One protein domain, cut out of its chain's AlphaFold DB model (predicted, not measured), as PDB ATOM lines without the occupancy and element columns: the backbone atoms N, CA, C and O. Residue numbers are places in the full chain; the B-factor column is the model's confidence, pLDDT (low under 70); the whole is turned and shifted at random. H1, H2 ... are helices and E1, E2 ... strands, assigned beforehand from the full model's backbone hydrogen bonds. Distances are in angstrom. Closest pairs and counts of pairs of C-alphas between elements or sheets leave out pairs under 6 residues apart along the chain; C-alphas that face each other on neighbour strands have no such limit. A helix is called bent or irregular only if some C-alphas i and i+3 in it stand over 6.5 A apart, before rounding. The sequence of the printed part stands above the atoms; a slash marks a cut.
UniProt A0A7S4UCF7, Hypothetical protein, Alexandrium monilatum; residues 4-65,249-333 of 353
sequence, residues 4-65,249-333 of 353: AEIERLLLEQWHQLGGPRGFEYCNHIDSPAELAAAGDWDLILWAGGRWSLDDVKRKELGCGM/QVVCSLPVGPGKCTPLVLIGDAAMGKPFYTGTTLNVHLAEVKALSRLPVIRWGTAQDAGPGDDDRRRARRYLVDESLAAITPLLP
ATOM      1  N   ALA A   4     359.850 299.726 257.081       59.69
ATOM      2  CA  ALA A   4     361.156 300.231 257.508       59.69
ATOM      3  C   ALA A   4     361.905 299.269 258.452       59.69
ATOM      4  O   ALA A   4     363.130 299.235 258.482       59.69
ATOM      5  N   GLU A   5     361.177 298.473 259.235       64.81
ATOM      6  CA  GLU A   5     361.775 297.491 260.136       64.81
ATOM      7  C   GLU A   5     362.194 296.223 259.384       64.81
ATOM      8  O   GLU A   5     363.258 295.678 259.668       64.81
ATOM      9  N   ILE A   6     361.413 295.807 258.381       66.50
ATOM     10  CA  ILE A   6     361.803 294.745 257.443       66.50
ATOM     11  C   ILE A   6     363.057 295.172 256.673       66.50
ATOM     12  O   ILE A   6     364.011 294.405 256.608       66.50
ATOM     13  N   GLU A   7     363.079 296.396 256.138       69.56
ATOM     14  CA  GLU A   7     364.240 296.962 255.443       69.56
ATOM     15  C   GLU A   7     365.469 296.969 256.350       69.56
ATOM     16  O   GLU A   7     366.480 296.378 255.987       69.56
ATOM     17  N   ARG A   8     365.373 297.532 257.563       76.94
ATOM     18  CA  ARG A   8     366.484 297.533 258.528       76.94
ATOM     19  C   ARG A   8     367.025 296.124 258.786       76.94
ATOM     20  O   ARG A   8     368.233 295.927 258.731       76.94
ATOM     21  N   LEU A   9     366.146 295.152 259.045       74.44
ATOM     22  CA  LEU A   9     366.548 293.766 259.304       74.44
ATOM     23  C   LEU A   9     367.230 293.123 258.088       74.44
ATOM     24  O   LEU A   9     368.222 292.417 258.255       74.44
ATOM     25  N   LEU A  10     366.726 293.375 256.878       70.81
ATOM     26  CA  LEU A  10     367.344 292.887 255.644       70.81
ATOM     27  C   LEU A  10     368.725 293.513 255.427       70.81
ATOM     28  O   LEU A  10     369.669 292.788 255.125       70.81
ATOM     29  N   LEU A  11     368.864 294.826 255.637       69.19
ATOM     30  CA  LEU A  11     370.147 295.515 255.497       69.19
ATOM     31  C   LEU A  11     371.173 295.036 256.528       69.19
ATOM     32  O   LEU A  11     372.336 294.840 256.186       69.19
ATOM     33  N   GLU A  12     370.759 294.803 257.773       73.25
ATOM     34  CA  GLU A  12     371.630 294.240 258.809       73.25
ATOM     35  C   GLU A  12     372.114 292.835 258.441       73.25
ATOM     36  O   GLU A  12     373.308 292.551 258.549       73.25
ATOM     37  N   GLN A  13     371.218 291.972 257.953       73.44
ATOM     38  CA  GLN A  13     371.589 290.635 257.479       73.44
ATOM     39  C   GLN A  13     372.551 290.706 256.294       73.44
ATOM     40  O   GLN A  13     373.534 289.974 256.240       73.44
ATOM     41  N   TRP A  14     372.302 291.610 255.356       69.69
ATOM     42  CA  TRP A  14     373.178 291.840 254.217       69.69
ATOM     43  C   TRP A  14     374.566 292.309 254.650       69.69
ATOM     44  O   TRP A  14     375.553 291.677 254.280       69.69
ATOM     45  N   HIS A  15     374.671 293.307 255.529       69.56
ATOM     46  CA  HIS A  15     375.963 293.734 256.074       69.56
ATOM     47  C   HIS A  15     376.719 292.607 256.791       69.56
ATOM     48  O   HIS A  15     377.940 292.513 256.659       69.56
ATOM     49  N   GLN A  16     376.011 291.728 257.507       69.81
ATOM     50  CA  GLN A  16     376.619 290.553 258.140       69.81
ATOM     51  C   GLN A  16     377.159 289.545 257.116       69.81
ATOM     52  O   GLN A  16     378.203 288.941 257.356       69.81
ATOM     53  N   LEU A  17     376.477 289.373 255.980       66.12
ATOM     54  CA  LEU A  17     376.872 288.435 254.924       66.12
ATOM     55  C   LEU A  17     378.012 288.972 254.046       66.12
ATOM     56  O   LEU A  17     378.930 288.227 253.719       66.12
ATOM     57  N   GLY A  18     377.964 290.248 253.659       65.12
ATOM     58  CA  GLY A  18     378.933 290.853 252.736       65.12
ATOM     59  C   GLY A  18     380.199 291.409 253.399       65.12
ATOM     60  O   GLY A  18     381.169 291.736 252.715       65.12
ATOM     61  N   GLY A  19     380.211 291.551 254.727       70.31
ATOM     62  CA  GLY A  19     381.299 292.209 255.450       70.31
ATOM     63  C   GLY A  19     381.377 293.728 255.192       70.31
ATOM     64  O   GLY A  19     380.501 294.308 254.547       70.31
ATOM     65  N   PRO A  20     382.439 294.410 255.673       63.16
ATOM     66  CA  PRO A  20     382.539 295.878 255.667       63.16
ATOM     67  C   PRO A  20     382.580 296.528 254.275       63.16
ATOM     68  O   PRO A  20     382.418 297.739 254.171       63.16
ATOM     69  N   ARG A  21     382.847 295.739 253.227       62.38
ATOM     70  CA  ARG A  21     382.940 296.179 251.823       62.38
ATOM     71  C   ARG A  21     381.951 295.474 250.894       62.38
ATOM     72  O   ARG A  21     381.982 295.712 249.697       62.38
ATOM     73  N   GLY A  22     381.094 294.597 251.418       62.00
ATOM     74  CA  GLY A  22     380.151 293.851 250.581       62.00
ATOM     75  C   GLY A  22     378.955 294.671 250.109       62.00
ATOM     76  O   GLY A  22     378.227 294.218 249.235       62.00
ATOM     77  N   PHE A  23     378.741 295.857 250.688       65.00
ATOM     78  CA  PHE A  23     377.631 296.744 250.357       65.00
ATOM     79  C   PHE A  23     378.116 298.186 250.262       65.00
ATOM     80  O   PHE A  23     378.600 298.751 251.242       65.00
ATOM     81  N   GLU A  24     377.930 298.785 249.091       61.88
ATOM     82  CA  GLU A  24     378.117 300.212 248.852       61.88
ATOM     83  C   GLU A  24     376.766 300.819 248.458       61.88
ATOM     84  O   GLU A  24     376.084 300.316 247.566       61.88
ATOM     85  N   TYR A  25     376.362 301.889 249.143       63.06
ATOM     86  CA  TYR A  25     375.158 302.651 248.807       63.06
ATOM     87  C   TYR A  25     375.533 303.907 248.028       63.06
ATOM     88  O   TYR A  25     376.604 304.474 248.233       63.06
ATOM     89  N   CYS A  26     374.600 304.389 247.206       53.16
ATOM     90  CA  CYS A  26     374.657 305.710 246.572       53.16
ATOM     91  C   CYS A  26     375.756 305.912 245.517       53.16
ATOM     92  O   CYS A  26     375.956 307.041 245.073       53.16
ATOM     93  N   ASN A  27     376.410 304.847 245.055       64.50
ATOM     94  CA  ASN A  27     377.187 304.911 243.825       64.50
ATOM     95  C   ASN A  27     376.207 304.829 242.652       64.50
ATOM     96  O   ASN A  27     375.525 303.821 242.466       64.50
ATOM     97  N   HIS A  28     376.081 305.924 241.903       74.75
ATOM     98  CA  HIS A  28     375.339 305.917 240.649       74.75
ATOM     99  C   HIS A  28     376.078 304.980 239.693       74.75
ATOM    100  O   HIS A  28     377.198 305.273 239.288       74.75
ATOM    101  N   ILE A  29     375.483 303.825 239.409       82.31
ATOM    102  CA  ILE A  29     376.029 302.827 238.489       82.31
ATOM    103  C   ILE A  29     375.162 302.857 237.240       82.31
ATOM    104  O   ILE A  29     373.969 302.548 237.308       82.31
ATOM    105  N   ASP A  30     375.767 303.210 236.110       83.94
ATOM    106  CA  ASP A  30     375.056 303.383 234.838       83.94
ATOM    107  C   ASP A  30     375.155 302.155 233.934       83.94
ATOM    108  O   ASP A  30     374.427 302.027 232.937       83.94
ATOM    109  N   SER A  31     376.058 301.227 234.256       89.38
ATOM    110  CA  SER A  31     376.189 299.981 233.518       89.38
ATOM    111  C   SER A  31     376.658 298.802 234.380       89.38
ATOM    112  O   SER A  31     377.505 298.954 235.261       89.38
ATOM    113  N   PRO A  32     376.181 297.577 234.089       91.50
ATOM    114  CA  PRO A  32     376.743 296.358 234.668       91.50
ATOM    115  C   PRO A  32     378.238 296.184 234.358       91.50
ATOM    116  O   PRO A  32     378.963 295.582 235.146       91.50
ATOM    117  N   ALA A  33     378.703 296.719 233.223       90.69
ATOM    118  CA  ALA A  33     380.103 296.668 232.807       90.69
ATOM    119  C   ALA A  33     381.024 297.451 233.755       90.69
ATOM    120  O   ALA A  33     382.095 296.955 234.098       90.69
ATOM    121  N   GLU A  34     380.599 298.627 234.230       89.69
ATOM    122  CA  GLU A  34     381.336 299.395 235.246       89.69
ATOM    123  C   GLU A  34     381.500 298.602 236.540       89.69
ATOM    124  O   GLU A  34     382.605 298.523 237.074       89.69
ATOM    125  N   LEU A  35     380.421 297.966 237.012       86.06
ATOM    126  CA  LEU A  35     380.476 297.104 238.192       86.06
ATOM    127  C   LEU A  35     381.499 295.995 238.006       86.06
ATOM    128  O   LEU A  35     382.366 295.808 238.855       86.06
ATOM    129  N   ALA A  36     381.434 295.289 236.883       86.75
ATOM    130  CA  ALA A  36     382.358 294.202 236.624       86.75
ATOM    131  C   ALA A  36     383.810 294.651 236.492       86.75
ATOM    132  O   ALA A  36     384.699 293.950 236.960       86.75
ATOM    133  N   ALA A  37     384.063 295.822 235.911       86.94
ATOM    134  CA  ALA A  37     385.406 296.386 235.850       86.94
ATOM    135  C   ALA A  37     385.928 296.820 237.233       86.94
ATOM    136  O   ALA A  37     387.139 296.811 237.461       86.94
ATOM    137  N   ALA A  38     385.037 297.191 238.157       85.62
ATOM    138  CA  ALA A  38     385.401 297.679 239.486       85.62
ATOM    139  C   ALA A  38     385.844 296.575 240.462       85.62
ATOM    140  O   ALA A  38     386.462 296.884 241.483       85.62
ATOM    141  N   GLY A  39     385.548 295.300 240.186       81.69
ATOM    142  CA  GLY A  39     385.824 294.228 241.138       81.69
ATOM    143  C   GLY A  39     385.806 292.821 240.555       81.69
ATOM    144  O   GLY A  39     385.405 292.581 239.421       81.69
ATOM    145  N   ASP A  40     386.256 291.863 241.362       81.06
ATOM    146  CA  ASP A  40     386.168 290.442 241.038       81.06
ATOM    147  C   ASP A  40     384.855 289.871 241.582       81.06
ATOM    148  O   ASP A  40     384.789 289.414 242.722       81.06
ATOM    149  N   TRP A  41     383.790 289.987 240.789       82.88
ATOM    150  CA  TRP A  41     382.453 289.553 241.186       82.88
ATOM    151  C   TRP A  41     382.138 288.159 240.651       82.88
ATOM    152  O   TRP A  41     382.219 287.914 239.443       82.88
ATOM    153  N   ASP A  42     381.668 287.281 241.540       80.88
ATOM    154  CA  ASP A  42     381.137 285.961 241.174       80.88
ATOM    155  C   ASP A  42     379.779 286.052 240.453       80.88
ATOM    156  O   ASP A  42     379.400 285.155 239.701       80.88
ATOM    157  N   LEU A  43     379.018 287.117 240.716       84.88
ATOM    158  CA  LEU A  43     377.659 287.326 240.227       84.88
ATOM    159  C   LEU A  43     377.284 288.806 240.334       84.88
ATOM    160  O   LEU A  43     377.510 289.428 241.370       84.88
ATOM    161  N   ILE A  44     376.629 289.341 239.305       88.75
ATOM    162  CA  ILE A  44     375.988 290.659 239.344       88.75
ATOM    163  C   ILE A  44     374.473 290.468 239.276       88.75
ATOM    164  O   ILE A  44     373.955 289.868 238.336       88.75
ATOM    165  N   LEU A  45     373.753 290.995 240.268       89.75
ATOM    166  CA  LEU A  45     372.291 291.054 240.274       89.75
ATOM    167  C   LEU A  45     371.843 292.457 239.865       89.75
ATOM    168  O   LEU A  45     372.183 293.431 240.533       89.75
ATOM    169  N   TRP A  46     371.057 292.568 238.797       92.25
ATOM    170  CA  TRP A  46     370.570 293.852 238.301       92.25
ATOM    171  C   TRP A  46     369.071 294.007 238.543       92.25
ATOM    172  O   TRP A  46     368.249 293.384 237.870       92.25
ATOM    173  N   ALA A  47     368.730 294.847 239.519       89.06
ATOM    174  CA  ALA A  47     367.378 295.030 240.051       89.06
ATOM    175  C   ALA A  47     366.795 296.425 239.758       89.06
ATOM    176  O   ALA A  47     366.043 296.974 240.564       89.06
ATOM    177  N   GLY A  48     367.197 297.043 238.648       86.00
ATOM    178  CA  GLY A  48     366.715 298.369 238.269       86.00
ATOM    179  C   GLY A  48     365.317 298.354 237.639       86.00
ATOM    180  O   GLY A  48     364.763 297.305 237.317       86.00
ATOM    181  N   GLY A  49     364.747 299.544 237.418       85.94
ATOM    182  CA  GLY A  49     363.496 299.695 236.666       85.94
ATOM    183  C   GLY A  49     363.628 299.257 235.198       85.94
ATOM    184  O   GLY A  49     364.737 299.028 234.711       85.94
ATOM    185  N   ARG A  50     362.509 299.221 234.456       86.19
ATOM    186  CA  ARG A  50     362.461 298.875 233.014       86.19
ATOM    187  C   ARG A  50     363.594 299.516 232.202       86.19
ATOM    188  O   ARG A  50     364.265 298.833 231.432       86.19
ATOM    189  N   TRP A  51     363.812 300.810 232.438       87.50
ATOM    190  CA  TRP A  51     364.758 301.678 231.729       87.50
ATOM    191  C   TRP A  51     366.134 301.796 232.392       87.50
ATOM    192  O   TRP A  51     366.918 302.656 232.013       87.50
ATOM    193  N   SER A  52     366.432 300.964 233.395       89.94
ATOM    194  CA  SER A  52     367.761 300.942 234.026       89.94
ATOM    195  C   SER A  52     368.862 300.442 233.089       89.94
ATOM    196  O   SER A  52     370.029 300.738 233.309       89.94
ATOM    197  N   LEU A  53     368.489 299.702 232.040       91.56
ATOM    198  CA  LEU A  53     369.342 299.365 230.906       91.56
ATOM    199  C   LEU A  53     368.641 299.843 229.642       91.56
ATOM    200  O   LEU A  53     367.485 299.470 229.407       91.56
ATOM    201  N   ASP A  54     369.335 300.651 228.848       92.19
ATOM    202  CA  ASP A  54     368.855 301.053 227.532       92.19
ATOM    203  C   ASP A  54     368.827 299.864 226.551       92.19
ATOM    204  O   ASP A  54     369.431 298.809 226.776       92.19
ATOM    205  N   ASP A  55     368.087 300.027 225.454       92.88
ATOM    206  CA  ASP A  55     367.865 298.958 224.476       92.88
ATOM    207  C   ASP A  55     369.157 298.523 223.762       92.88
ATOM    208  O   ASP A  55     369.272 297.362 223.356       92.88
ATOM    209  N   VAL A  56     370.141 299.422 223.632       94.12
ATOM    210  CA  VAL A  56     371.438 299.122 223.005       94.12
ATOM    211  C   VAL A  56     372.224 298.173 223.905       94.12
ATOM    212  O   VAL A  56     372.571 297.074 223.466       94.12
ATOM    213  N   LYS A  57     372.386 298.523 225.186       92.94
ATOM    214  CA  LYS A  57     373.049 297.678 226.191       92.94
ATOM    215  C   LYS A  57     372.358 296.328 226.334       92.94
ATOM    216  O   LYS A  57     373.016 295.292 226.358       92.94
ATOM    217  N   ARG A  58     371.022 296.302 226.389       94.00
ATOM    218  CA  ARG A  58     370.260 295.041 226.452       94.00
ATOM    219  C   ARG A  58     370.563 294.128 225.269       94.00
ATOM    220  O   ARG A  58     370.738 292.926 225.452       94.00
ATOM    221  N   LYS A  59     370.644 294.688 224.060       94.25
ATOM    222  CA  LYS A  59     370.973 293.928 222.852       94.25
ATOM    223  C   LYS A  59     372.408 293.398 222.883       94.25
ATOM    224  O   LYS A  59     372.612 292.234 222.550       94.25
ATOM    225  N   GLU A  60     373.369 294.216 223.304       93.44
ATOM    226  CA  GLU A  60     374.778 293.818 223.454       93.44
ATOM    227  C   GLU A  60     374.953 292.677 224.464       93.44
ATOM    228  O   GLU A  60     375.727 291.752 224.230       93.44
ATOM    229  N   LEU A  61     374.180 292.703 225.551       92.88
ATOM    230  CA  LEU A  61     374.189 291.684 226.602       92.88
ATOM    231  C   LEU A  61     373.366 290.430 226.259       92.88
ATOM    232  O   LEU A  61     373.355 289.473 227.031       92.88
ATOM    233  N   GLY A  62     372.654 290.423 225.126       93.88
ATOM    234  CA  GLY A  62     371.774 289.319 224.735       93.88
ATOM    235  C   GLY A  62     370.470 289.222 225.541       93.88
ATOM    236  O   GLY A  62     369.790 288.198 225.475       93.88
ATOM    237  N   CYS A  63     370.093 290.275 226.268       95.06
ATOM    238  CA  CYS A  63     368.868 290.382 227.066       95.06
ATOM    239  C   CYS A  63     367.929 291.479 226.548       95.06
ATOM    240  O   CYS A  63     367.389 292.287 227.316       95.06
ATOM    241  N   GLY A  64     367.736 291.489 225.224       95.12
ATOM    242  CA  GLY A  64     366.808 292.373 224.524       95.12
ATOM    243  C   GLY A  64     365.426 292.403 225.180       95.12
ATOM    244  O   GLY A  64     365.013 291.457 225.844       95.12
ATOM    245  N   MET A  65     364.709 293.516 225.050       94.00
ATOM    246  CA  MET A  65     363.383 293.656 225.648       94.00
ATOM    247  C   MET A  65     362.298 293.295 224.632       94.00
ATOM    248  O   MET A  65     362.217 293.880 223.554       94.00
ATOM    249  N   GLN A 249     366.300 287.085 227.722       94.25
ATOM    250  CA  GLN A 249     367.089 286.281 228.642       94.25
ATOM    251  C   GLN A 249     367.261 287.080 229.932       94.25
ATOM    252  O   GLN A 249     367.425 288.301 229.890       94.25
ATOM    253  N   VAL A 250     367.237 286.401 231.075       94.81
ATOM    254  CA  VAL A 250     367.507 287.022 232.382       94.81
ATOM    255  C   VAL A 250     368.857 286.628 232.943       94.81
ATOM    256  O   VAL A 250     369.308 287.253 233.894       94.81
ATOM    257  N   VAL A 251     369.522 285.642 232.347       94.75
ATOM    258  CA  VAL A 251     370.902 285.271 232.657       94.75
ATOM    259  C   VAL A 251     371.785 285.627 231.464       94.75
ATOM    260  O   VAL A 251     371.625 285.072 230.381       94.75
ATOM    261  N   CYS A 252     372.722 286.547 231.671       94.19
ATOM    262  CA  CYS A 252     373.631 287.051 230.646       94.19
ATOM    263  C   CYS A 252     375.084 286.775 231.040       94.19
ATOM    264  O   CYS A 252     375.424 286.660 232.219       94.19
ATOM    265  N   SER A 253     375.950 286.719 230.036       92.50
ATOM    266  CA  SER A 253     377.400 286.669 230.204       92.50
ATOM    267  C   SER A 253     377.950 288.087 230.068       92.50
ATOM    268  O   SER A 253     377.723 288.734 229.048       92.50
ATOM    269  N   LEU A 254     378.643 288.582 231.095       91.88
ATOM    270  CA  LEU A 254     379.254 289.904 231.077       91.88
ATOM    271  C   LEU A 254     380.783 289.772 230.950       91.88
ATOM    272  O   LEU A 254     381.421 289.248 231.866       91.88
ATOM    273  N   PRO A 255     381.397 290.220 229.842       90.00
ATOM    274  CA  PRO A 255     382.842 290.140 229.665       90.00
ATOM    275  C   PRO A 255     383.555 291.139 230.587       90.00
ATOM    276  O   PRO A 255     383.248 292.327 230.573       90.00
ATOM    277  N   VAL A 256     384.521 290.657 231.372       85.62
ATOM    278  CA  VAL A 256     385.282 291.475 232.346       85.62
ATOM    279  C   VAL A 256     386.750 291.629 231.940       85.62
ATOM    280  O   VAL A 256     387.451 292.533 232.385       85.62
ATOM    281  N   GLY A 257     387.229 290.749 231.063       84.00
ATOM    282  CA  GLY A 257     388.588 290.751 230.542       84.00
ATOM    283  C   GLY A 257     388.825 289.556 229.616       84.00
ATOM    284  O   GLY A 257     387.898 288.783 229.362       84.00
ATOM    285  N   PRO A 258     390.055 289.378 229.108       83.06
ATOM    286  CA  PRO A 258     390.400 288.241 228.260       83.06
ATOM    287  C   PRO A 258     390.082 286.914 228.964       83.06
ATOM    288  O   PRO A 258     390.613 286.649 230.041       83.06
ATOM    289  N   GLY A 259     389.182 286.116 228.381       81.44
ATOM    290  CA  GLY A 259     388.783 284.801 228.905       81.44
ATOM    291  C   GLY A 259     387.967 284.823 230.205       81.44
ATOM    292  O   GLY A 259     387.702 283.770 230.780       81.44
ATOM    293  N   LYS A 260     387.557 286.003 230.696       83.62
ATOM    294  CA  LYS A 260     386.803 286.131 231.951       83.62
ATOM    295  C   LYS A 260     385.408 286.696 231.724       83.62
ATOM    296  O   LYS A 260     385.236 287.778 231.158       83.62
ATOM    297  N   CYS A 261     384.422 285.985 232.259       88.25
ATOM    298  CA  CYS A 261     383.023 286.379 232.257       88.25
ATOM    299  C   CYS A 261     382.456 286.362 233.680       88.25
ATOM    300  O   CYS A 261     382.578 285.357 234.378       88.25
ATOM    301  N   THR A 262     381.744 287.423 234.054       89.62
ATOM    302  CA  THR A 262     380.895 287.454 235.247       89.62
ATOM    303  C   THR A 262     379.437 287.235 234.833       89.62
ATOM    304  O   THR A 262     378.947 287.909 233.925       89.62
ATOM    305  N   PRO A 263     378.706 286.301 235.458       91.50
ATOM    306  CA  PRO A 263     377.275 286.165 235.231       91.50
ATOM    307  C   PRO A 263     376.511 287.419 235.666       91.50
ATOM    308  O   PRO A 263     376.680 287.911 236.782       91.50
ATOM    309  N   LEU A 264     375.624 287.897 234.798       93.38
ATOM    310  CA  LEU A 264     374.667 288.960 235.081       93.38
ATOM    311  C   LEU A 264     373.265 288.353 235.151       93.38
ATOM    312  O   LEU A 264     372.819 287.719 234.197       93.38
ATOM    313  N   VAL A 265     372.556 288.577 236.253       93.31
ATOM    314  CA  VAL A 265     371.166 288.144 236.418       93.31
ATOM    315  C   VAL A 265     370.263 289.358 236.551       93.31
ATOM    316  O   VAL A 265     370.376 290.130 237.502       93.31
ATOM    317  N   LEU A 266     369.349 289.517 235.597       93.81
ATOM    318  CA  LEU A 266     368.285 290.509 235.671       93.81
ATOM    319  C   LEU A 266     367.215 290.018 236.643       93.81
ATOM    320  O   LEU A 266     366.790 288.865 236.562       93.81
ATOM    321  N   ILE A 267     366.752 290.899 237.526       92.19
ATOM    322  CA  ILE A 267     365.659 290.612 238.456       92.19
ATOM    323  C   ILE A 267     364.652 291.756 238.483       92.19
ATOM    324  O   ILE A 267     364.976 292.914 238.208       92.19
ATOM    325  N   GLY A 268     363.416 291.429 238.832       89.75
ATOM    326  CA  GLY A 268     362.318 292.370 238.921       89.75
ATOM    327  C   GLY A 268     362.051 293.129 237.626       89.75
ATOM    328  O   GLY A 268     362.058 292.535 236.551       89.75
ATOM    329  N   ASP A 269     361.852 294.446 237.716       90.06
ATOM    330  CA  ASP A 269     361.467 295.292 236.579       90.06
ATOM    331  C   ASP A 269     362.488 295.281 235.432       90.06
ATOM    332  O   ASP A 269     362.129 295.544 234.279       90.06
ATOM    333  N   ALA A 270     363.751 294.956 235.715       92.00
ATOM    334  CA  ALA A 270     364.772 294.773 234.691       92.00
ATOM    335  C   ALA A 270     364.543 293.497 233.862       92.00
ATOM    336  O   ALA A 270     364.830 293.498 232.660       92.00
ATOM    337  N   ALA A 271     364.023 292.440 234.493       92.44
ATOM    338  CA  ALA A 271     363.752 291.132 233.901       92.44
ATOM    339  C   ALA A 271     362.372 291.056 233.250       92.44
ATOM    340  O   ALA A 271     362.234 290.575 232.127       92.44
ATOM    341  N   MET A 272     361.329 291.496 233.943       90.81
ATOM    342  CA  MET A 272     359.982 291.582 233.401       90.81
ATOM    343  C   MET A 272     359.146 292.555 234.210       90.81
ATOM    344  O   MET A 272     359.371 292.763 235.396       90.81
ATOM    345  N   GLY A 273     358.103 293.080 233.592       85.69
ATOM    346  CA  GLY A 273     357.130 293.852 234.325       85.69
ATOM    347  C   GLY A 273     355.773 293.870 233.670       85.69
ATOM    348  O   GLY A 273     355.527 293.350 232.578       85.69
ATOM    349  N   LYS A 274     354.855 294.434 234.437       83.38
ATOM    350  CA  LYS A 274     353.457 294.600 234.079       83.38
ATOM    351  C   LYS A 274     353.129 296.080 234.168       83.38
ATOM    352  O   LYS A 274     353.786 296.801 234.924       83.38
ATOM    353  N   PRO A 275     352.052 296.523 233.512       77.50
ATOM    354  CA  PRO A 275     351.558 297.869 233.717       77.50
ATOM    355  C   PRO A 275     351.371 298.183 235.212       77.50
ATOM    356  O   PRO A 275     350.759 297.407 235.962       77.50
ATOM    357  N   PHE A 276     351.919 299.323 235.648       69.88
ATOM    358  CA  PHE A 276     352.052 299.710 237.060       69.88
ATOM    359  C   PHE A 276     350.732 299.667 237.848       69.88
ATOM    360  O   PHE A 276     350.726 299.383 239.048       69.88
ATOM    361  N   TYR A 277     349.588 299.871 237.190       64.38
ATOM    362  CA  TYR A 277     348.280 299.827 237.846       64.38
ATOM    363  C   TYR A 277     347.911 298.447 238.402       64.38
ATOM    364  O   TYR A 277     347.008 298.367 239.235       64.38
ATOM    365  N   THR A 278     348.583 297.360 238.008       62.09
ATOM    366  CA  THR A 278     348.296 296.029 238.571       62.09
ATOM    367  C   THR A 278     348.772 295.892 240.019       62.09
ATOM    368  O   THR A 278     348.202 295.098 240.761       62.09
ATOM    369  N   GLY A 279     349.776 296.667 240.455       65.00
ATOM    370  CA  GLY A 279     350.347 296.568 241.807       65.00
ATOM    371  C   GLY A 279     350.926 295.186 242.142       65.00
ATOM    372  O   GLY A 279     351.096 294.860 243.311       65.00
ATOM    373  N   THR A 280     351.187 294.350 241.131       69.25
ATOM    374  CA  THR A 280     351.657 292.966 241.324       69.25
ATOM    375  C   THR A 280     353.164 292.809 241.173       69.25
ATOM    376  O   THR A 280     353.703 291.767 241.533       69.25
ATOM    377  N   THR A 281     353.840 293.843 240.680       71.75
ATOM    378  CA  THR A 281     355.256 293.823 240.319       71.75
ATOM    379  C   THR A 281     356.145 293.462 241.511       71.75
ATOM    380  O   THR A 281     356.877 292.481 241.454       71.75
ATOM    381  N   LEU A 282     355.940 294.105 242.667       72.69
ATOM    382  CA  LEU A 282     356.679 293.784 243.894       72.69
ATOM    383  C   LEU A 282     356.508 292.322 244.345       72.69
ATOM    384  O   LEU A 282     357.471 291.688 244.767       72.69
ATOM    385  N   ASN A 283     355.304 291.754 244.228       72.44
ATOM    386  CA  ASN A 283     355.060 290.357 244.606       72.44
ATOM    387  C   ASN A 283     355.819 289.381 243.696       72.44
ATOM    388  O   ASN A 283     356.313 288.357 244.169       72.44
ATOM    389  N   VAL A 284     355.923 289.702 242.402       75.88
ATOM    390  CA  VAL A 284     356.740 288.930 241.456       75.88
ATOM    391  C   VAL A 284     358.213 289.033 241.841       75.88
ATOM    392  O   VAL A 284     358.868 287.999 241.949       75.88
ATOM    393  N   HIS A 285     358.703 290.229 242.176       77.62
ATOM    394  CA  HIS A 285     360.100 290.435 242.579       77.62
ATOM    395  C   HIS A 285     360.456 289.603 243.818       77.62
ATOM    396  O   HIS A 285     361.473 288.912 243.842       77.62
ATOM    397  N   LEU A 286     359.586 289.586 244.835       75.69
ATOM    398  CA  LEU A 286     359.785 288.757 246.029       75.69
ATOM    399  C   LEU A 286     359.825 287.257 245.692       75.69
ATOM    400  O   LEU A 286     360.613 286.503 246.270       75.69
ATOM    401  N   ALA A 287     358.993 286.809 244.749       74.75
ATOM    402  CA  ALA A 287     358.993 285.422 244.295       74.75
ATOM    403  C   ALA A 287     360.265 285.057 243.507       74.75
ATOM    404  O   ALA A 287     360.746 283.928 243.639       74.75
ATOM    405  N   GLU A 288     360.813 285.992 242.726       78.50
ATOM    406  CA  GLU A 288     362.073 285.837 241.990       78.50
ATOM    407  C   GLU A 288     363.279 285.781 242.927       78.50
ATOM    408  O   GLU A 288     364.075 284.847 242.831       78.50
ATOM    409  N   VAL A 289     363.371 286.691 243.901       79.25
ATOM    410  CA  VAL A 289     364.438 286.669 244.918       79.25
ATOM    411  C   VAL A 289     364.413 285.349 245.694       79.25
ATOM    412  O   VAL A 289     365.444 284.698 245.860       79.25
ATOM    413  N   LYS A 290     363.221 284.875 246.081       75.19
ATOM    414  CA  LYS A 290     363.044 283.559 246.718       75.19
ATOM    415  C   LYS A 290     363.423 282.387 245.802       75.19
ATOM    416  O   LYS A 290     363.754 281.307 246.289       75.19
ATOM    417  N   ALA A 291     363.301 282.537 244.485       74.81
ATOM    418  CA  ALA A 291     363.739 281.522 243.531       74.81
ATOM    419  C   ALA A 291     365.268 281.460 243.466       74.81
ATOM    420  O   ALA A 291     365.829 280.370 243.566       74.81
ATOM    421  N   LEU A 292     365.915 282.621 243.362       76.38
ATOM    422  CA  LEU A 292     367.370 282.752 243.339       76.38
ATOM    423  C   LEU A 292     368.005 282.216 244.619       76.38
ATOM    424  O   LEU A 292     368.953 281.443 244.547       76.38
ATOM    425  N   SER A 293     367.425 282.514 245.783       75.12
ATOM    426  CA  SER A 293     367.937 282.042 247.076       75.12
ATOM    427  C   SER A 293     367.908 280.521 247.264       75.12
ATOM    428  O   SER A 293     368.406 280.022 248.269       75.12
ATOM    429  N   ARG A 294     367.273 279.776 246.351       75.38
ATOM    430  CA  ARG A 294     367.224 278.306 246.364       75.38
ATOM    431  C   ARG A 294     368.233 277.667 245.417       75.38
ATOM    432  O   ARG A 294     368.345 276.442 245.416       75.38
ATOM    433  N   LEU A 295     368.922 278.451 244.589       71.00
ATOM    434  CA  LEU A 295     369.925 277.911 243.681       71.00
ATOM    435  C   LEU A 295     371.157 277.463 244.478       71.00
ATOM    436  O   LEU A 295     371.659 278.241 245.283       71.00
ATOM    437  N   PRO A 296     371.708 276.261 244.225       66.06
ATOM    438  CA  PRO A 296     372.904 275.787 244.925       66.06
ATOM    439  C   PRO A 296     374.127 276.699 244.761       66.06
ATOM    440  O   PRO A 296     374.987 276.720 245.636       66.06
ATOM    441  N   VAL A 297     374.196 277.433 243.643       63.75
ATOM    442  CA  VAL A 297     375.240 278.428 243.356       63.75
ATOM    443  C   VAL A 297     375.091 279.693 244.207       63.75
ATOM    444  O   VAL A 297     376.090 280.312 244.550       63.75
ATOM    445  N   ILE A 298     373.867 280.039 244.614       63.09
ATOM    446  CA  ILE A 298     373.591 281.193 245.470       63.09
ATOM    447  C   ILE A 298     373.411 280.686 246.903       63.09
ATOM    448  O   ILE A 298     372.297 280.512 247.400       63.09
ATOM    449  N   ARG A 299     374.530 280.422 247.582       60.50
ATOM    450  CA  ARG A 299     374.521 280.178 249.029       60.50
ATOM    451  C   ARG A 299     374.641 281.502 249.769       60.50
ATOM    452  O   ARG A 299     375.725 282.057 249.889       60.50
ATOM    453  N   TRP A 300     373.519 281.969 250.301       54.25
ATOM    454  CA  TRP A 300     373.494 283.007 251.326       54.25
ATOM    455  C   TRP A 300     373.985 282.369 252.630       54.25
ATOM    456  O   TRP A 300     373.238 281.622 253.256       54.25
ATOM    457  N   GLY A 301     375.253 282.558 252.986       46.47
ATOM    458  CA  GLY A 301     375.851 281.918 254.157       46.47
ATOM    459  C   GLY A 301     376.835 282.838 254.856       46.47
ATOM    460  O   GLY A 301     377.498 283.655 254.218       46.47
ATOM    461  N   THR A 302     376.917 282.706 256.174       45.09
ATOM    462  CA  THR A 302     377.965 283.365 256.959       45.09
ATOM    463  C   THR A 302     379.265 282.573 256.824       45.09
ATOM    464  O   THR A 302     379.240 281.382 256.509       45.09
ATOM    465  N   ALA A 303     380.415 283.189 257.108       47.81
ATOM    466  CA  ALA A 303     381.718 282.508 257.098       47.81
ATOM    467  C   ALA A 303     381.777 281.244 257.993       47.81
ATOM    468  O   ALA A 303     382.705 280.456 257.870       47.81
ATOM    469  N   GLN A 304     380.794 281.028 258.875       47.53
ATOM    470  CA  GLN A 304     380.664 279.828 259.706       47.53
ATOM    471  C   GLN A 304     380.035 278.627 258.972       47.53
ATOM    472  O   GLN A 304     380.298 277.488 259.353       47.53
ATOM    473  N   ASP A 305     379.262 278.853 257.902       48.88
ATOM    474  CA  ASP A 305     378.712 277.791 257.039       48.88
ATOM    475  C   ASP A 305     379.734 277.312 255.989       48.88
ATOM    476  O   ASP A 305     379.603 276.235 255.392       48.88
ATOM    477  N   ALA A 306     380.775 278.116 255.754       49.66
ATOM    478  CA  ALA A 306     381.962 277.721 255.020       49.66
ATOM    479  C   ALA A 306     382.852 276.912 255.971       49.66
ATOM    480  O   ALA A 306     383.596 277.462 256.775       49.66
ATOM    481  N   GLY A 307     382.719 275.583 255.927       50.34
ATOM    482  CA  GLY A 307     383.517 274.684 256.759       50.34
ATOM    483  C   GLY A 307     385.017 275.044 256.747       50.34
ATOM    484  O   GLY A 307     385.538 275.490 255.721       50.34
ATOM    485  N   PRO A 308     385.723 274.861 257.875       49.50
ATOM    486  CA  PRO A 308     387.099 275.307 258.029       49.50
ATOM    487  C   PRO A 308     388.029 274.437 257.176       49.50
ATOM    488  O   PRO A 308     388.390 273.331 257.570       49.50
ATOM    489  N   GLY A 309     388.422 274.929 256.002       57.12
ATOM    490  CA  GLY A 309     389.506 274.331 255.223       57.12
ATOM    491  C   GLY A 309     389.334 274.445 253.713       57.12
ATOM    492  O   GLY A 309     388.501 273.773 253.118       57.12
ATOM    493  N   ASP A 310     390.192 275.251 253.090       47.53
ATOM    494  CA  ASP A 310     390.636 275.162 251.685       47.53
ATOM    495  C   ASP A 310     389.635 275.341 250.528       47.53
ATOM    496  O   ASP A 310     390.051 275.440 249.367       47.53
ATOM    497  N   ASP A 311     388.336 275.440 250.791       53.91
ATOM    498  CA  ASP A 311     387.340 275.378 249.717       53.91
ATOM    499  C   ASP A 311     387.024 276.743 249.068       53.91
ATOM    500  O   ASP A 311     386.573 276.791 247.923       53.91
ATOM    501  N   ASP A 312     387.348 277.865 249.719       50.38
ATOM    502  CA  ASP A 312     387.079 279.211 249.178       50.38
ATOM    503  C   ASP A 312     387.948 279.546 247.954       50.38
ATOM    504  O   ASP A 312     387.459 280.092 246.964       50.38
ATOM    505  N   ARG A 313     389.220 279.117 247.937       49.00
ATOM    506  CA  ARG A 313     390.095 279.281 246.757       49.00
ATOM    507  C   ARG A 313     389.728 278.339 245.607       49.00
ATOM    508  O   ARG A 313     389.984 278.670 244.449       49.00
ATOM    509  N   ARG A 314     389.139 277.170 245.896       52.00
ATOM    510  CA  ARG A 314     388.635 276.244 244.862       52.00
ATOM    511  C   ARG A 314     387.283 276.690 244.298       52.00
ATOM    512  O   ARG A 314     387.032 276.435 243.122       52.00
ATOM    513  N   ARG A 315     386.447 277.380 245.084       53.62
ATOM    514  CA  ARG A 315     385.158 277.943 244.636       53.62
ATOM    515  C   ARG A 315     385.334 279.143 243.710       53.62
ATOM    516  O   ARG A 315     384.785 279.097 242.614       53.62
ATOM    517  N   ALA A 316     386.190 280.108 244.064       48.91
ATOM    518  CA  ALA A 316     386.539 281.229 243.177       48.91
ATOM    519  C   ALA A 316     387.179 280.757 241.851       48.91
ATOM    520  O   ALA A 316     387.042 281.387 240.809       48.91
ATOM    521  N   ARG A 317     387.844 279.588 241.854       48.59
ATOM    522  CA  ARG A 317     388.434 278.989 240.646       48.59
ATOM    523  C   ARG A 317     387.459 278.234 239.743       48.59
ATOM    524  O   ARG A 317     387.816 277.993 238.594       48.59
ATOM    525  N   ARG A 318     386.254 277.862 240.199       51.06
ATOM    526  CA  ARG A 318     385.296 277.133 239.338       51.06
ATOM    527  C   ARG A 318     384.715 277.991 238.216       51.06
ATOM    528  O   ARG A 318     384.263 277.424 237.230       51.06
ATOM    529  N   TYR A 319     384.772 279.315 238.341       48.06
ATOM    530  CA  TYR A 319     384.273 280.251 237.329       48.06
ATOM    531  C   TYR A 319     385.370 280.838 236.433       48.06
ATOM    532  O   TYR A 319     385.072 281.614 235.534       48.06
ATOM    533  N   LEU A 320     386.630 280.425 236.616       48.41
ATOM    534  CA  LEU A 320     387.758 280.784 235.742       48.41
ATOM    535  C   LEU A 320     387.880 279.855 234.518       48.41
ATOM    536  O   LEU A 320     388.971 279.681 233.979       48.41
ATOM    537  N   VAL A 321     386.784 279.212 234.106       45.91
ATOM    538  CA  VAL A 321     386.761 278.386 232.894       45.91
ATOM    539  C   VAL A 321     386.400 279.283 231.713       45.91
ATOM    540  O   VAL A 321     385.403 279.999 231.762       45.91
ATOM    541  N   ASP A 322     387.236 279.211 230.681       52.06
ATOM    542  CA  ASP A 322     387.363 280.066 229.487       52.06
ATOM    543  C   ASP A 322     386.150 280.055 228.525       52.06
ATOM    544  O   ASP A 322     386.261 280.324 227.334       52.06
ATOM    545  N   GLU A 323     384.957 279.728 229.016       65.62
ATOM    546  CA  GLU A 323     383.753 279.633 228.198       65.62
ATOM    547  C   GLU A 323     382.611 280.375 228.891       65.62
ATOM    548  O   GLU A 323     382.161 280.000 229.975       65.62
ATOM    549  N   SER A 324     382.102 281.426 228.242       70.25
ATOM    550  CA  SER A 324     380.939 282.217 228.681       70.25
ATOM    551  C   SER A 324     379.758 281.353 229.145       70.25
ATOM    552  O   SER A 324     379.030 281.726 230.066       70.25
ATOM    553  N   LEU A 325     379.604 280.167 228.551       78.81
ATOM    554  CA  LEU A 325     378.581 279.187 228.894       78.81
ATOM    555  C   LEU A 325     378.795 278.547 230.277       78.81
ATOM    556  O   LEU A 325     377.826 278.320 231.007       78.81
ATOM    557  N   ALA A 326     380.042 278.265 230.661       80.44
ATOM    558  CA  ALA A 326     380.369 277.633 231.938       80.44
ATOM    559  C   ALA A 326     379.997 278.543 233.117       80.44
ATOM    560  O   ALA A 326     379.438 278.070 234.108       80.44
ATOM    561  N   ALA A 327     380.222 279.853 232.968       79.69
ATOM    562  CA  ALA A 327     379.882 280.848 233.980       79.69
ATOM    563  C   ALA A 327     378.367 280.902 234.262       79.69
ATOM    564  O   ALA A 327     377.948 280.990 235.415       79.69
ATOM    565  N   ILE A 328     377.530 280.792 233.223       85.62
ATOM    566  CA  ILE A 328     376.067 280.905 233.355       85.62
ATOM    567  C   ILE A 328     375.353 279.568 233.591       85.62
ATOM    568  O   ILE A 328     374.203 279.562 234.028       85.62
ATOM    569  N   THR A 329     376.007 278.429 233.331       87.50
ATOM    570  CA  THR A 329     375.402 277.086 233.442       87.50
ATOM    571  C   THR A 329     374.688 276.850 234.784       87.50
ATOM    572  O   THR A 329     373.549 276.372 234.773       87.50
ATOM    573  N   PRO A 330     375.256 277.231 235.949       87.75
ATOM    574  CA  PRO A 330     374.582 277.043 237.239       87.75
ATOM    575  C   PRO A 330     373.294 277.861 237.421       87.75
ATOM    576  O   PRO A 330     372.502 277.566 238.317       87.75
ATOM    577  N   LEU A 331     373.079 278.882 236.587       89.12
ATOM    578  CA  LEU A 331     371.934 279.793 236.631       89.12
ATOM    579  C   LEU A 331     370.845 279.426 235.605       89.12
ATOM    580  O   LEU A 331     369.741 279.967 235.671       89.12
ATOM    581  N   LEU A 332     371.091 278.457 234.713       90.00
ATOM    582  CA  LEU A 332     370.096 277.978 233.743       90.00
ATOM    583  C   LEU A 332     368.767 277.507 234.369       90.00
ATOM    584  O   LEU A 332     367.724 277.761 233.766       90.00
ATOM    585  N   PRO A 333     368.723 276.896 235.574       90.56
ATOM    586  CA  PRO A 333     367.446 276.582 236.220       90.56
ATOM    587  C   PRO A 333     366.582 277.820 236.516       90.56
ATOM    588  O   PRO A 333     365.352 277.738 236.491       90.56
TER     589      PRO A 333
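This is residues 4 to 65 and 249 to 333 of the 353 residues of the protein "Hypothetical protein" of Alexandrium monilatum (UniProt A0A7S4UCF7). A small three-stranded sheet of E1, E3 and E2 forms the core, with H6 packed over one face and the short H2 on its other side, near the sheet's level. H1, H3, H4 and H5 are set out around this core, and residues 4 to 10, 275 to 280 and 304 to 314 stick out. The printed part has 147 residues, with six named helices and three named strands in the order H1 H2 E1 H3 E2 E3 H4 H5 H6, a mixed class of helices and strands. The sheet runs E1 E3 E2 and is mixed. The whole is compact, with a radius of gyration of the C-alphas of 16.2 A and spans of 51 by 41 by 30 A.

In the sheet, E1 is residues 44 to 46, E3 residues 260 to 266, 19.4 A long, and E2 residues 251 to 257, 18.6 A long. C-alpha 260 is at (386.803, 286.131, 231.951). H6 is residues 324 to 333, 16.5 A, ending at C-alpha 333 (367.446, 276.582, 236.220), and H2 is residues 32 to 38. H1 is residues 4 to 21, 22.9 A, beginning at C-alpha 4 (361.156, 300.231, 257.508). H3 is residues 55 to 60, H4 residues 281 to 292, 16.7 A, and H5 residues 311 to 319, 13.7 A. H1 and H6 are irregular: C-alphas 17 and 20 are 9.4 A apart, and C-alphas 327 and 330 are 7.3 A apart. H1 has a kink of 62 degrees near residue 15. H5 is neither bent nor irregular, but only just: C-alphas 316 and 319 are 6.3 A apart.

E3 is the inner strand. E1 and E3 are parallel, with N 46 and O 265 within hydrogen-bond range at 2.8 A. E2 and E3 form an antiparallel hairpin, with N 254 and O 262 at 2.9 A. The domain has three layers, helices on both faces of a sheet, with H6 on one face and H2 on the other. H6 is over E3 at a height of 8.3 A over the sheet and runs along the strands, at 19 degrees to E3 on the local plane; its closest C-alphas to E3 are Ile 328 and Pro 263, 5.7 A. H2 is at the sheet's level, with a height over the sheet of 2.4 A; its closest C-alphas to E2 are Ala 36 and Val 256, 5.9 A. H5 and H6 are close but not clearly touching, about perpendicular at 74 degrees, with closest C-alphas Tyr 319 and Ala 327, 5.6 A. H1, H3 and H4 are not on the sheet, and H5 only just is not, with 4 pairs of C-alphas within 10 A. H1 is apart from H4, for instance. Every O i to N i+4 pair is within hydrogen-bond range in H2, H3 and H4, against 12 of 14 in H1, 4 of 5 in H5 and 2 of 6 in H6, where 3 of 7 O i to N i+3 pairs are.

The C-alphas farthest apart are those of Tyr 277 and Gly 309, 51.5 A. Residues 66 to 248 are not printed, and C-alphas 65 and 249 are 8.8 A apart across the cut. The links E3 to H4 and H4 to H5 are long, with 14 and 18 residues. The mean pLDDT of the printed part is 75.9; 51 residues are under 70, among them residues 20 to 27 and 296 to 323.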